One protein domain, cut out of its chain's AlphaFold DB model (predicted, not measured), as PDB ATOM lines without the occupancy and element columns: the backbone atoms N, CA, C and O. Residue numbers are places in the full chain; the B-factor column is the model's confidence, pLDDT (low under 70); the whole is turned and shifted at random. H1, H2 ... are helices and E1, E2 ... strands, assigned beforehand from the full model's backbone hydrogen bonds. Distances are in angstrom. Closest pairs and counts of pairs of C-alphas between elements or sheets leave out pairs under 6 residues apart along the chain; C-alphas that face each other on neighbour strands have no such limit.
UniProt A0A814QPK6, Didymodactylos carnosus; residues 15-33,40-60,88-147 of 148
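Overview. This is residues 15 to 33, 40 to 60 and 88 to 147 of the 148 residues of a protein of Didymodactylos carnosus (UniProt A0A814QPK6). A narrow ribbon of two parallel strands, E1 and E2, makes the middle of a loosely assembled domain, with the long helix H1 on one side, near it only by its first end, and the helix H3 on the other. The short helices H2 and H4 lie farthest out, and the unnamed stretch from residue 126 to 140 joins H3 to H4; residues 124 to 129 stick out. The printed part has 100 residues, with four named helices and two named strands in the order H1 E1 H2 E2 H3 H4; the sheet's order is E1, E2, and the class is mostly helix. The whole is only just compact, close to loose, with a radius of gyration of the C-alphas of 15.2 A, and spans 44 by 36 by 28 A.

Arrangement. H1, residues 15 to 33, comes nearest to E1, residues 45 to 49, where the closest C-alphas of the two, those of Pro 17 and Gly 46, are 7.7 A apart. H2, residues 56 to 59, is apart from H1. E2, residues 97 to 101, is the parallel neighbour of E1, at 21 degrees between their directions. C-alphas 46 and 98 face each other at 4.6 A, and N 46 and O 97 at 2.9 A and N 99 and O 46 at 2.9 A are within hydrogen-bond range. H3, residues 113 to 125, has its closest C-alphas to E1 at Val 47 and Arg 115, 6.8 A apart, and to E2 at Phe 101 and Tyr 114, 7.6 A apart. H4, residues 141 to 145, is apart from H1, E1, H2, E2 and H3. In H1, H3 and H4 every O i to N i+4 pair is within hydrogen-bond range; H2 is too short for such a pair, and its one O i to N i+3 pair is within range.

Along the chain. H1 begins at C-alpha 15, (150.403, 140.728, 170.686), and is 27.0 A long. E1 is 13.4 A long, H2 5.2 A and E2 13.3 A. H3 is 17.8 A long and begins at C-alpha 113, (146.111, 137.398, 150.780). H4 is 6.4 A long and ends at C-alpha 145, (155.878, 135.146, 153.282).

Size, cuts and confidence. The two C-alphas farthest apart, those of Arg 33 and Gly 104, are 44.7 A apart. Residues 34 to 39 are not printed, with 13.6 A between C-alphas 33 and 40; residues 61 to 87 are not printed, with 16.9 A between C-alphas 60 and 88. The links E2 to H3 and H3 to H4 are long. The mean pLDDT of the printed part is 83.5; residues 110 to 111, 142 and 144 to 147 are under 70.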
ATOM      1  N   ILE A  15     149.561 139.661 170.120       77.38
ATOM      2  CA  ILE A  15     150.403 140.728 170.686       77.38
ATOM      3  C   ILE A  15     150.310 142.014 169.852       77.38
ATOM      4  O   ILE A  15     150.116 143.093 170.406       77.38
ATOM      5  N   GLY A  16     150.411 141.907 168.524       84.06
ATOM      6  CA  GLY A  16     150.357 143.064 167.622       84.06
ATOM      7  C   GLY A  16     149.045 143.850 167.743       84.06
ATOM      8  O   GLY A  16     149.085 145.029 168.104       84.06
ATOM      9  N   PRO A  17     147.882 143.214 167.506       86.56
ATOM     10  CA  PRO A  17     146.584 143.869 167.652       86.56
ATOM     11  C   PRO A  17     146.364 144.477 169.045       86.56
ATOM     12  O   PRO A  17     145.911 145.615 169.141       86.56
ATOM     13  N   ARG A  18     146.746 143.777 170.124       88.00
ATOM     14  CA  ARG A  18     146.610 144.296 171.496       88.00
ATOM     15  C   ARG A  18     147.435 145.567 171.722       88.00
ATOM     16  O   ARG A  18     146.909 146.538 172.261       88.00
ATOM     17  N   LEU A  19     148.690 145.604 171.265       90.12
ATOM     18  CA  LEU A  19     149.541 146.797 171.384       90.12
ATOM     19  C   LEU A  19     148.970 147.995 170.613       90.12
ATOM     20  O   LEU A  19     148.961 149.114 171.130       90.12
ATOM     21  N   VAL A  20     148.459 147.767 169.399       91.38
ATOM     22  CA  VAL A  20     147.773 148.814 168.623       91.38
ATOM     23  C   VAL A  20     146.547 149.320 169.383       91.38
ATOM     24  O   VAL A  20     146.372 150.533 169.526       91.38
ATOM     25  N   GLY A  21     145.743 148.409 169.935       91.75
ATOM     26  CA  GLY A  21     144.585 148.742 170.758       91.75
ATOM     27  C   GLY A  21     144.935 149.621 171.962       91.75
ATOM     28  O   GLY A  21     144.300 150.655 172.185       91.75
ATOM     29  N   GLU A  22     145.999 149.284 172.694       91.50
ATOM     30  CA  GLU A  22     146.478 150.099 173.817       91.50
ATOM     31  C   GLU A  22     146.877 151.519 173.402       91.50
ATOM     32  O   GLU A  22     146.599 152.479 174.127       91.50
ATOM     33  N   ILE A  23     147.535 151.673 172.250       91.94
ATOM     34  CA  ILE A  23     147.945 152.986 171.732       91.94
ATOM     35  C   ILE A  23     146.711 153.826 171.389       91.94
ATOM     36  O   ILE A  23     146.632 154.992 171.790       91.94
ATOM     37  N   VAL A  24     145.726 153.235 170.708       92.81
ATOM     38  CA  VAL A  24     144.459 153.908 170.376       92.81
ATOM     39  C   VAL A  24     143.723 154.329 171.648       92.81
ATOM     40  O   VAL A  24     143.246 155.463 171.748       92.81
ATOM     41  N   TYR A  25     143.672 153.450 172.650       92.12
ATOM     42  CA  TYR A  25     143.063 153.743 173.944       92.12
ATOM     43  C   TYR A  25     143.759 154.907 174.664       92.12
ATOM     44  O   TYR A  25     143.095 155.855 175.094       92.12
ATOM     45  N   LYS A  26     145.096 154.885 174.750       92.31
ATOM     46  CA  LYS A  26     145.889 155.957 175.380       92.31
ATOM     47  C   LYS A  26     145.707 157.294 174.660       92.31
ATOM     48  O   LYS A  26     145.491 158.307 175.324       92.31
ATOM     49  N   ASN A  27     145.711 157.302 173.325       91.94
ATOM     50  CA  ASN A  27     145.423 158.506 172.540       91.94
ATOM     51  C   ASN A  27     144.020 159.059 172.847       91.94
ATOM     52  O   ASN A  27     143.867 160.253 173.104       91.94
ATOM     53  N   ARG A  28     143.002 158.190 172.911       91.06
ATOM     54  CA  ARG A  28     141.637 158.595 173.279       91.06
ATOM     55  C   ARG A  28     141.585 159.214 174.678       91.06
ATOM     56  O   ARG A  28     140.955 160.255 174.849       91.06
ATOM     57  N   LEU A  29     142.246 158.607 175.666       91.56
ATOM     58  CA  LEU A  29     142.305 159.145 177.028       91.56
ATOM     59  C   LEU A  29     142.995 160.511 177.093       91.56
ATOM     60  O   LEU A  29     142.509 161.396 177.797       91.56
ATOM     61  N   ASN A  30     144.096 160.695 176.366       90.12
ATOM     62  CA  ASN A  30     144.817 161.969 176.339       90.12
ATOM     63  C   ASN A  30     143.934 163.100 175.807       90.12
ATOM     64  O   ASN A  30     143.873 164.162 176.420       90.12
ATOM     65  N   ARG A  31     143.161 162.834 174.754       90.50
ATOM     66  CA  ARG A  31     142.213 163.799 174.177       90.50
ATOM     67  C   ARG A  31     141.080 164.168 175.126       90.50
ATOM     68  O   ARG A  31     140.683 165.324 175.190       90.50
ATOM     69  N   LEU A  32     140.578 163.199 175.893       88.94
ATOM     70  CA  LEU A  32     139.560 163.460 176.917       88.94
ATOM     71  C   LEU A  32     140.110 164.296 178.080       88.94
ATOM     72  O   LEU A  32     139.378 165.094 178.656       88.94
ATOM     73  N   ARG A  33     141.387 164.113 178.433       91.69
ATOM     74  CA  ARG A  33     142.051 164.873 179.505       91.69
ATOM     75  C   ARG A  33     142.495 166.263 179.063       91.69
ATOM     76  O   ARG A  33     142.498 167.175 179.882       91.69
ATOM     77  N   LYS A  40     144.679 164.169 166.962       86.44
ATOM     78  CA  LYS A  40     143.660 163.665 166.036       86.44
ATOM     79  C   LYS A  40     143.114 162.312 166.487       86.44
ATOM     80  O   LYS A  40     143.770 161.563 167.206       86.44
ATOM     81  N   ASN A  41     141.908 161.985 166.018       87.12
ATOM     82  CA  ASN A  41     141.375 160.626 166.120       87.12
ATOM     83  C   ASN A  41     142.300 159.649 165.385       87.12
ATOM     84  O   ASN A  41     142.583 159.843 164.201       87.12
ATOM     85  N   ILE A  42     142.705 158.579 166.066       91.06
ATOM     86  CA  ILE A  42     143.389 157.446 165.443       91.06
ATOM     87  C   ILE A  42     142.344 156.404 165.048       91.06
ATOM     88  O   ILE A  42     141.542 155.972 165.876       91.06
ATOM     89  N   TYR A  43     142.379 155.996 163.782       91.25
ATOM     90  CA  TYR A  43     141.560 154.909 163.259       91.25
ATOM     91  C   TYR A  43     142.406 153.642 163.169       91.25
ATOM     92  O   TYR A  43     143.410 153.610 162.461       91.25
ATOM     93  N   ALA A  44     141.988 152.605 163.889       93.38
ATOM     94  CA  ALA A  44     142.553 151.264 163.795       93.38
ATOM     95  C   ALA A  44     141.500 150.324 163.206       93.38
ATOM     96  O   ALA A  44     140.386 150.228 163.735       93.38
ATOM     97  N   ILE A  45     141.855 149.671 162.100       92.00
ATOM     98  CA  ILE A  45     140.987 148.746 161.368       92.00
ATOM     99  C   ILE A  45     141.551 147.340 161.543       92.00
ATOM    100  O   ILE A  45     142.652 147.050 161.077       92.00
ATOM    101  N   GLY A  46     140.804 146.479 162.231       89.94
ATOM    102  CA  GLY A  46     141.159 145.074 162.391       89.94
ATOM    103  C   GLY A  46     140.699 144.289 161.169       89.94
ATOM    104  O   GLY A  46     139.539 144.391 160.777       89.94
ATOM    105  N   VAL A  47     141.587 143.507 160.563       88.38
ATOM    106  CA  VAL A  47     141.261 142.662 159.405       88.38
ATOM    107  C   VAL A  47     141.501 141.208 159.789       88.38
ATOM    108  O   VAL A  47     142.587 140.876 160.260       88.38
ATOM    109  N   SER A  48     140.492 140.349 159.630       86.88
ATOM    110  CA  SER A  48     140.577 138.934 160.019       86.88
ATOM    111  C   SER A  48     139.638 138.064 159.189       86.88
ATOM    112  O   SER A  48     138.592 138.533 158.743       86.88
ATOM    113  N   ASN A  49     139.971 136.778 159.051       87.62
ATOM    114  CA  ASN A  49     139.030 135.785 158.546       87.62
ATOM    115  C   ASN A  49     137.879 135.630 159.551       87.62
ATOM    116  O   ASN A  49     138.113 135.588 160.767       87.62
ATOM    117  N   TRP A  50     136.653 135.529 159.049       89.94
ATOM    118  CA  TRP A  50     135.455 135.221 159.807       89.94
ATOM    119  C   TRP A  50     135.609 133.919 160.590       89.94
ATOM    120  O   TRP A  50     135.251 133.896 161.761       89.94
ATOM    121  N   ALA A  51     136.197 132.865 160.017       87.56
ATOM    122  CA  ALA A  51     136.439 131.582 160.689       87.56
ATOM    123  C   ALA A  51     137.314 131.690 161.953       87.56
ATOM    124  O   ALA A  51     137.172 130.879 162.879       87.56
ATOM    125  N   ASN A  52     138.160 132.725 162.023       86.50
ATOM    126  CA  ASN A  52     139.077 132.958 163.138       86.50
ATOM    127  C   ASN A  52     138.398 133.618 164.339       86.50
ATOM    128  O   ASN A  52     138.985 133.631 165.414       86.50
ATOM    129  N   ILE A  53     137.201 134.186 164.192       86.94
ATOM    130  CA  ILE A  53     136.578 134.982 165.255       86.94
ATOM    131  C   ILE A  53     135.870 134.074 166.271       86.94
ATOM    132  O   ILE A  53     135.123 133.162 165.905       86.94
ATOM    133  N   LYS A  54     136.093 134.308 167.569       85.44
ATOM    134  CA  LYS A  54     135.291 133.706 168.649       85.44
ATOM    135  C   LYS A  54     133.897 134.348 168.716       85.44
ATOM    136  O   LYS A  54     133.702 135.475 168.283       85.44
ATOM    137  N   ASN A  55     132.916 133.630 169.267       82.12
ATOM    138  CA  ASN A  55     131.570 134.154 169.566       82.12
ATOM    139  C   ASN A  55     130.818 134.783 168.370       82.12
ATOM    140  O   ASN A  55     129.943 135.625 168.535       82.12
ATOM    141  N   ARG A  56     131.092 134.314 167.144       83.56
ATOM    142  CA  ARG A  56     130.486 134.799 165.881       83.56
ATOM    143  C   ARG A  56     128.966 134.865 165.894       83.56
ATOM    144  O   ARG A  56     128.381 135.723 165.246       83.56
ATOM    145  N   GLN A  57     128.330 133.958 166.629       81.00
ATOM    146  CA  GLN A  57     126.875 133.900 166.733       81.00
ATOM    147  C   GLN A  57     126.282 135.159 167.371       81.00
ATOM    148  O   GLN A  57     125.158 135.522 167.048       81.00
ATOM    149  N   GLU A  58     127.043 135.868 168.206       80.69
ATOM    150  CA  GLU A  58     126.619 137.142 168.801       80.69
ATOM    151  C   GLU A  58     126.620 138.290 167.779       80.69
ATOM    152  O   GLU A  58     125.899 139.277 167.935       80.69
ATOM    153  N   LEU A  59     127.411 138.151 166.712       79.12
ATOM    154  CA  LEU A  59     127.520 139.116 165.620       79.12
ATOM    155  C   LEU A  59     126.502 138.839 164.500       79.12
ATOM    156  O   LEU A  59     126.165 139.744 163.736       79.12
ATOM    157  N   ILE A  60     125.986 137.609 164.403       80.75
ATOM    158  CA  ILE A  60     124.964 137.232 163.422       80.75
ATOM    159  C   ILE A  60     123.586 137.617 163.968       80.75
ATOM    160  O   ILE A  60     123.039 136.966 164.857       80.75
ATOM    161  N   ARG A  88     141.191 130.159 167.487       78.50
ATOM    162  CA  ARG A  88     140.277 131.303 167.288       78.50
ATOM    163  C   ARG A  88     140.613 132.465 168.226       78.50
ATOM    164  O   ARG A  88     140.928 132.245 169.393       78.50
ATOM    165  N   GLN A  89     140.473 133.691 167.729       81.56
ATOM    166  CA  GLN A  89     140.820 134.943 168.404       81.56
ATOM    167  C   GLN A  89     139.593 135.806 168.726       81.56
ATOM    168  O   GLN A  89     138.555 135.738 168.061       81.56
ATOM    169  N   GLU A  90     139.724 136.635 169.756       85.19
ATOM    170  CA  GLU A  90     138.729 137.647 170.127       85.19
ATOM    171  C   GLU A  90     138.933 138.928 169.314       85.19
ATOM    172  O   GLU A  90     140.035 139.220 168.847       85.19
ATOM    173  N   LEU A  91     137.862 139.706 169.144       87.06
ATOM    174  CA  LEU A  91     137.966 141.041 168.561       87.06
ATOM    175  C   LEU A  91     138.577 141.995 169.589       87.06
ATOM    176  O   LEU A  91     138.103 142.083 170.719       87.06
ATOM    177  N   GLU A  92     139.614 142.732 169.196       89.31
ATOM    178  CA  GLU A  92     140.282 143.662 170.107       89.31
ATOM    179  C   GLU A  92     139.407 144.917 170.343       89.31
ATOM    180  O   GLU A  92     139.082 145.642 169.401       89.31
ATOM    181  N   PRO A  93     139.008 145.215 171.589       87.62
ATOM    182  CA  PRO A  93     137.943 146.181 171.876       87.62
ATOM    183  C   PRO A  93     138.280 147.647 171.560       87.62
ATOM    184  O   PRO A  93     137.377 148.485 171.512       87.62
ATOM    185  N   ASN A  94     139.555 147.991 171.377       91.12
ATOM    186  CA  ASN A  94     139.991 149.360 171.116       91.12
ATOM    187  C   ASN A  94     140.158 149.671 169.624       91.12
ATOM    188  O   ASN A  94     140.335 150.843 169.271       91.12
ATOM    189  N   HIS A  95     140.041 148.676 168.743       89.50
ATOM    190  CA  HIS A  95     139.926 148.924 167.311       89.50
ATOM    191  C   HIS A  95     138.639 149.690 166.998       89.50
ATOM    192  O   HIS A  95     137.587 149.500 167.605       89.50
ATOM    193  N   THR A  96     138.730 150.602 166.035       88.81
ATOM    194  CA  THR A  96     137.602 151.464 165.659       88.81
ATOM    195  C   THR A  96     136.652 150.794 164.677       88.81
ATOM    196  O   THR A  96     135.475 151.147 164.630       88.81
ATOM    197  N   GLN A  97     137.168 149.873 163.862       90.75
ATOM    198  CA  GLN A  97     136.445 149.203 162.785       90.75
ATOM    199  C   GLN A  97     137.011 147.797 162.583       90.75
ATOM    200  O   GLN A  97     138.184 147.550 162.873       90.75
ATOM    201  N   PHE A  98     136.191 146.904 162.031       90.38
ATOM    202  CA  PHE A  98     136.597 145.556 161.656       90.38
ATOM    203  C   PHE A  98     136.130 145.218 160.246       90.38
ATOM    204  O   PHE A  98     134.993 145.514 159.879       90.38
ATOM    205  N   ILE A  99     137.001 144.563 159.483       90.31
ATOM    206  CA  ILE A  99     136.677 143.940 158.201       90.31
ATOM    207  C   ILE A  99     136.880 142.439 158.379       90.31
ATOM    208  O   ILE A  99     138.004 141.974 158.580       90.31
ATOM    209  N   LEU A 100     135.775 141.697 158.338       89.62
ATOM    210  CA  LEU A 100     135.763 140.248 158.493       89.62
ATOM    211  C   LEU A 100     135.487 139.625 157.127       89.62
ATOM    212  O   LEU A 100     134.399 139.811 156.584       89.62
ATOM    213  N   PHE A 101     136.480 138.951 156.551       87.69
ATOM    214  CA  PHE A 101     136.323 138.271 155.263       87.69
ATOM    215  C   PHE A 101     135.889 136.825 155.482       87.69
ATOM    216  O   PHE A 101     136.354 136.183 156.416       87.69
ATOM    217  N   ASP A 102     135.005 136.316 154.633       87.62
ATOM    218  CA  ASP A 102     134.521 134.938 154.694       87.62
ATOM    219  C   ASP A 102     134.956 134.207 153.421       87.62
ATOM    220  O   ASP A 102     134.647 134.646 152.312       87.62
ATOM    221  N   ASP A 103     135.713 133.126 153.586       85.88
ATOM    222  CA  ASP A 103     136.151 132.235 152.506       85.88
ATOM    223  C   ASP A 103     135.264 130.978 152.396       85.88
ATOM    224  O   ASP A 103     135.553 130.072 151.612       85.88
ATOM    225  N   GLY A 104     134.173 130.918 153.170       86.88
ATOM    226  CA  GLY A 104     133.259 129.783 153.251       86.88
ATOM    227  C   GLY A 104     133.754 128.653 154.155       86.88
ATOM    228  O   GLY A 104     133.038 127.663 154.334       86.88
ATOM    229  N   THR A 105     134.951 128.772 154.739       84.94
ATOM    230  CA  THR A 105     135.495 127.767 155.655       84.94
ATOM    231  C   THR A 105     135.039 128.016 157.094       84.94
ATOM    232  O   THR A 105     134.749 129.132 157.529       84.94
ATOM    233  N   LEU A 106     134.930 126.936 157.870       82.38
ATOM    234  CA  LEU A 106     134.621 127.014 159.302       82.38
ATOM    235  C   LEU A 106     135.869 126.892 160.181       82.38
ATOM    236  O   LEU A 106     135.812 127.213 161.376       82.38
ATOM    237  N   GLU A 107     136.967 126.435 159.586       82.56
ATOM    238  CA  GLU A 107     138.242 126.219 160.251       82.56
ATOM    239  C   GLU A 107     139.100 127.481 160.196       82.56
ATOM    240  O   GLU A 107     139.170 128.122 159.148       82.56
ATOM    241  N   PRO A 108     139.759 127.859 161.303       75.62
ATOM    242  CA  PRO A 108     140.632 129.017 161.307       75.62
ATOM    243  C   PRO A 108     141.761 128.886 160.281       75.62
ATOM    244  O   PRO A 108     142.428 127.853 160.206       75.62
ATOM    245  N   SER A 109     142.013 129.953 159.529       74.94
ATOM    246  CA  SER A 109     143.090 130.020 158.544       74.94
ATOM    247  C   SER A 109     143.879 131.325 158.682       74.94
ATOM    248  O   SER A 109     143.344 132.376 159.041       74.94
ATOM    249  N   TYR A 110     145.181 131.254 158.409       68.88
ATOM    250  CA  TYR A 110     146.097 132.402 158.421       68.88
ATOM    251  C   TYR A 110     146.335 132.954 157.008       68.88
ATOM    252  O   TYR A 110     147.447 133.352 156.674       68.88
ATOM    253  N   ASP A 111     145.311 132.934 156.153       68.56
ATOM    254  CA  ASP A 111     145.433 133.453 154.792       68.56
ATOM    255  C   ASP A 111     145.430 134.991 154.784       68.56
ATOM    256  O   ASP A 111     144.393 135.642 154.929       68.56
ATOM    257  N   ASP A 112     146.615 135.572 154.600       71.12
ATOM    258  CA  ASP A 112     146.836 137.019 154.577       71.12
ATOM    259  C   ASP A 112     146.626 137.657 153.188       71.12
ATOM    260  O   ASP A 112     146.721 138.885 153.047       71.12
ATOM    261  N   ARG A 113     146.282 136.876 152.151       77.50
ATOM    262  CA  ARG A 113     146.111 137.398 150.780       77.50
ATOM    263  C   ARG A 113     145.022 138.464 150.700       77.50
ATOM    264  O   ARG A 113     145.202 139.475 150.022       77.50
ATOM    265  N   TYR A 114     143.925 138.298 151.438       79.62
ATOM    266  CA  TYR A 114     142.849 139.294 151.496       79.62
ATOM    267  C   TYR A 114     143.326 140.631 152.071       79.62
ATOM    268  O   TYR A 114     142.974 141.688 151.540       79.62
ATOM    269  N   ARG A 115     144.179 140.605 153.107       82.25
ATOM    270  CA  ARG A 115     144.788 141.823 153.662       82.25
ATOM    271  C   ARG A 115     145.680 142.498 152.623       82.25
ATOM    272  O   ARG A 115     145.553 143.704 152.420       82.25
ATOM    273  N   ALA A 116     146.535 141.737 151.940       82.00
ATOM    274  CA  ALA A 116     147.410 142.269 150.895       82.00
ATOM    275  C   ALA A 116     146.612 142.910 149.742       82.00
ATOM    276  O   ALA A 116     146.923 144.021 149.309       82.00
ATOM    277  N   HIS A 117     145.532 142.260 149.294       83.94
ATOM    278  CA  HIS A 117     144.636 142.805 148.273       83.94
ATOM    279  C   HIS A 117     143.934 144.088 148.725       83.94
ATOM    280  O   HIS A 117     143.900 145.053 147.960       83.94
ATOM    281  N   LEU A 118     143.418 144.129 149.957       84.25
ATOM    282  CA  LEU A 118     142.786 145.326 150.518       84.25
ATOM    283  C   LEU A 118     143.769 146.500 150.567       84.25
ATOM    284  O   LEU A 118     143.455 147.595 150.100       84.25
ATOM    285  N   VAL A 119     144.972 146.265 151.092       84.25
ATOM    286  CA  VAL A 119     146.030 147.278 151.169       84.25
ATOM    287  C   VAL A 119     146.368 147.790 149.767       84.25
ATOM    288  O   VAL A 119     146.360 149.001 149.538       84.25
ATOM    289  N   ARG A 120     146.560 146.900 148.788       83.94
ATOM    290  CA  ARG A 120     146.822 147.291 147.395       83.94
ATOM    291  C   ARG A 120     145.682 148.117 146.793       83.94
ATOM    292  O   ARG A 120     145.947 149.144 146.168       83.94
ATOM    293  N   ALA A 121     144.434 147.706 147.008       84.44
ATOM    294  CA  ALA A 121     143.258 148.414 146.512       84.44
ATOM    295  C   ALA A 121     143.154 149.830 147.101       84.44
ATOM    296  O   ALA A 121     142.904 150.779 146.362       84.44
ATOM    297  N   ILE A 122     143.431 149.999 148.398       83.75
ATOM    298  CA  ILE A 122     143.476 151.319 149.047       83.75
ATOM    299  C   ILE A 122     144.589 152.186 148.445       83.75
ATOM    300  O   ILE A 122     144.372 153.370 148.191       83.75
ATOM    301  N   SER A 123     145.765 151.606 148.172       82.31
ATOM    302  CA  SER A 123     146.884 152.338 147.559       82.31
ATOM    303  C   SER A 123     146.539 152.908 146.187       82.31
ATOM    304  O   SER A 123     146.996 153.997 145.844       82.31
ATOM    305  N   GLN A 124     145.805 152.125 145.391       82.31
ATOM    306  CA  GLN A 124     145.555 152.378 143.971       82.31
ATOM    307  C   GLN A 124     144.234 153.114 143.718       82.31
ATOM    308  O   GLN A 124     144.110 153.806 142.713       82.31
ATOM    309  N   GLY A 125     143.248 152.967 144.606       74.00
ATOM    310  CA  GLY A 125     141.910 153.545 144.449       74.00
ATOM    311  C   GLY A 125     141.813 155.027 144.813       74.00
ATOM    312  O   GLY A 125     140.799 155.666 144.540       74.00
ATOM    313  N   ALA A 126     142.845 155.595 145.434       73.19
ATOM    314  CA  ALA A 126     142.872 157.006 145.778       73.19
ATOM    315  C   ALA A 126     143.303 157.865 144.576       73.19
ATOM    316  O   ALA A 126     144.237 157.524 143.855       73.19
ATOM    317  N   GLN A 127     142.669 159.034 144.401       73.38
ATOM    318  CA  GLN A 127     143.030 160.015 143.358       73.38
ATOM    319  C   GLN A 127     144.504 160.461 143.425       73.38
ATOM    320  O   GLN A 127     145.043 161.008 142.467       73.38
ATOM    321  N   ARG A 128     145.152 160.250 144.576       76.62
ATOM    322  CA  ARG A 128     146.586 160.415 144.799       76.62
ATOM    323  C   ARG A 128     147.113 159.161 145.479       76.62
ATOM    324  O   ARG A 128     146.438 158.629 146.355       76.62
ATOM    325  N   ALA A 129     148.323 158.738 145.121       77.31
ATOM    326  CA  ALA A 129     148.976 157.600 145.757       77.31
ATOM    327  C   ALA A 129     149.075 157.818 147.277       77.31
ATOM    328  O   ALA A 129     149.640 158.814 147.734       77.31
ATOM    329  N   ILE A 130     148.513 156.890 148.050       82.94
ATOM    330  CA  ILE A 130     148.630 156.885 149.511       82.94
ATOM    331  C   ILE A 130     149.886 156.080 149.868       82.94
ATOM    332  O   ILE A 130     149.956 154.907 149.496       82.94
ATOM    333  N   PRO A 131     150.879 156.666 150.565       84.25
ATOM    334  CA  PRO A 131     152.069 155.933 150.974       84.25
ATOM    335  C   PRO A 131     151.704 154.840 151.979       84.25
ATOM    336  O   PRO A 131     150.888 155.045 152.879       84.25
ATOM    337  N   GLN A 132     152.339 153.681 151.827       82.38
ATOM    338  CA  GLN A 132     152.107 152.513 152.666       82.38
ATOM    339  C   GLN A 132     153.379 152.175 153.420       82.38
ATOM    340  O   GLN A 132     154.459 152.114 152.839       82.38
ATOM    341  N   ILE A 133     153.237 151.970 154.723       86.06
ATOM    342  CA  ILE A 133     154.334 151.586 155.601       86.06
ATOM    343  C   ILE A 133     153.884 150.338 156.334       86.06
ATOM    344  O   ILE A 133     152.823 150.340 156.963       86.06
ATOM    345  N   THR A 134     154.692 149.284 156.272       85.06
ATOM    346  CA  THR A 134     154.483 148.108 157.108       85.06
ATOM    347  C   THR A 134     155.516 148.055 158.217       85.06
ATOM    348  O   THR A 134     156.706 148.250 157.990       85.06
ATOM    349  N   ILE A 135     155.037 147.804 159.433       85.12
ATOM    350  CA  ILE A 135     155.853 147.710 160.638       85.12
ATOM    351  C   ILE A 135     155.777 146.268 161.130       85.12
ATOM    352  O   ILE A 135     154.693 145.767 161.425       85.12
ATOM    353  N   VAL A 136     156.932 145.614 161.237       84.06
ATOM    354  CA  VAL A 136     157.053 144.244 161.746       84.06
ATOM    355  C   VAL A 136     157.678 144.295 163.130       84.06
ATOM    356  O   VAL A 136     158.823 144.707 163.279       84.06
ATOM    357  N   LEU A 137     156.918 143.892 164.148       80.81
ATOM    358  CA  LEU A 137     157.396 143.872 165.537       80.81
ATOM    359  C   LEU A 137     158.049 142.530 165.896       80.81
ATOM    360  O   LEU A 137     159.046 142.487 166.607       80.81
ATOM    361  N   SER A 138     157.466 141.431 165.415       75.81
ATOM    362  CA  SER A 138     157.975 140.057 165.514       75.81
ATOM    363  C   SER A 138     157.152 139.159 164.577       75.81
ATOM    364  O   SER A 138     156.040 139.539 164.206       75.81
ATOM    365  N   GLY A 139     157.668 137.994 164.178       71.19
ATOM    366  CA  GLY A 139     156.954 137.119 163.246       71.19
ATOM    367  C   GLY A 139     157.588 135.745 163.051       71.19
ATOM    368  O   GLY A 139     158.760 135.542 163.368       71.19
ATOM    369  N   GLY A 140     156.788 134.803 162.548       72.69
ATOM    370  CA  GLY A 140     157.239 133.483 162.088       72.69
ATOM    371  C   GLY A 140     157.394 133.431 160.564       72.69
ATOM    372  O   GLY A 140     157.299 134.459 159.898       72.69
ATOM    373  N   LEU A 141     157.575 132.231 159.998       71.12
ATOM    374  CA  LEU A 141     157.691 132.016 158.543       71.12
ATOM    375  C   LEU A 141     156.551 132.679 157.750       71.12
ATOM    376  O   LEU A 141     156.819 133.441 156.829       71.12
ATOM    377  N   ASN A 142     155.302 132.519 158.194       67.56
ATOM    378  CA  ASN A 142     154.129 133.121 157.542       67.56
ATOM    379  C   ASN A 142     154.184 134.661 157.505       67.56
ATOM    380  O   ASN A 142     153.670 135.296 156.586       67.56
ATOM    381  N   THR A 143     154.809 135.284 158.512       73.19
ATOM    382  CA  THR A 143     155.004 136.737 158.531       73.19
ATOM    383  C   THR A 143     155.968 137.149 157.429       73.19
ATOM    384  O   THR A 143     155.697 138.135 156.766       73.19
ATOM    385  N   LEU A 144     157.044 136.390 157.196       66.81
ATOM    386  CA  LEU A 144     158.005 136.659 156.120       66.81
ATOM    387  C   LEU A 144     157.381 136.471 154.734       66.81
ATOM    388  O   LEU A 144     157.569 137.322 153.872       66.81
ATOM    389  N   GLU A 145     156.594 135.411 154.543       67.06
ATOM    390  CA  GLU A 145     155.878 135.146 153.282       67.06
ATOM    391  C   GLU A 145     154.885 136.257 152.917       67.06
ATOM    392  O   GLU A 145     154.603 136.469 151.747       67.06
ATOM    393  N   SER A 146     154.393 137.016 153.900       65.38
ATOM    394  CA  SER A 146     153.488 138.146 153.662       65.38
ATOM    395  C   SER A 146     154.180 139.394 153.077       65.38
ATOM    396  O   SER A 146     153.491 140.379 152.800       65.38
ATOM    397  N   TYR A 147     155.513 139.380 152.932       61.94
ATOM    398  CA  TYR A 147     156.335 140.494 152.422       61.94
ATOM    399  C   TYR A 147     157.072 140.193 151.114       61.94
ATOM    400  O   TYR A 147     157.703 141.103 150.570       61.94
TER     401      TYR A 147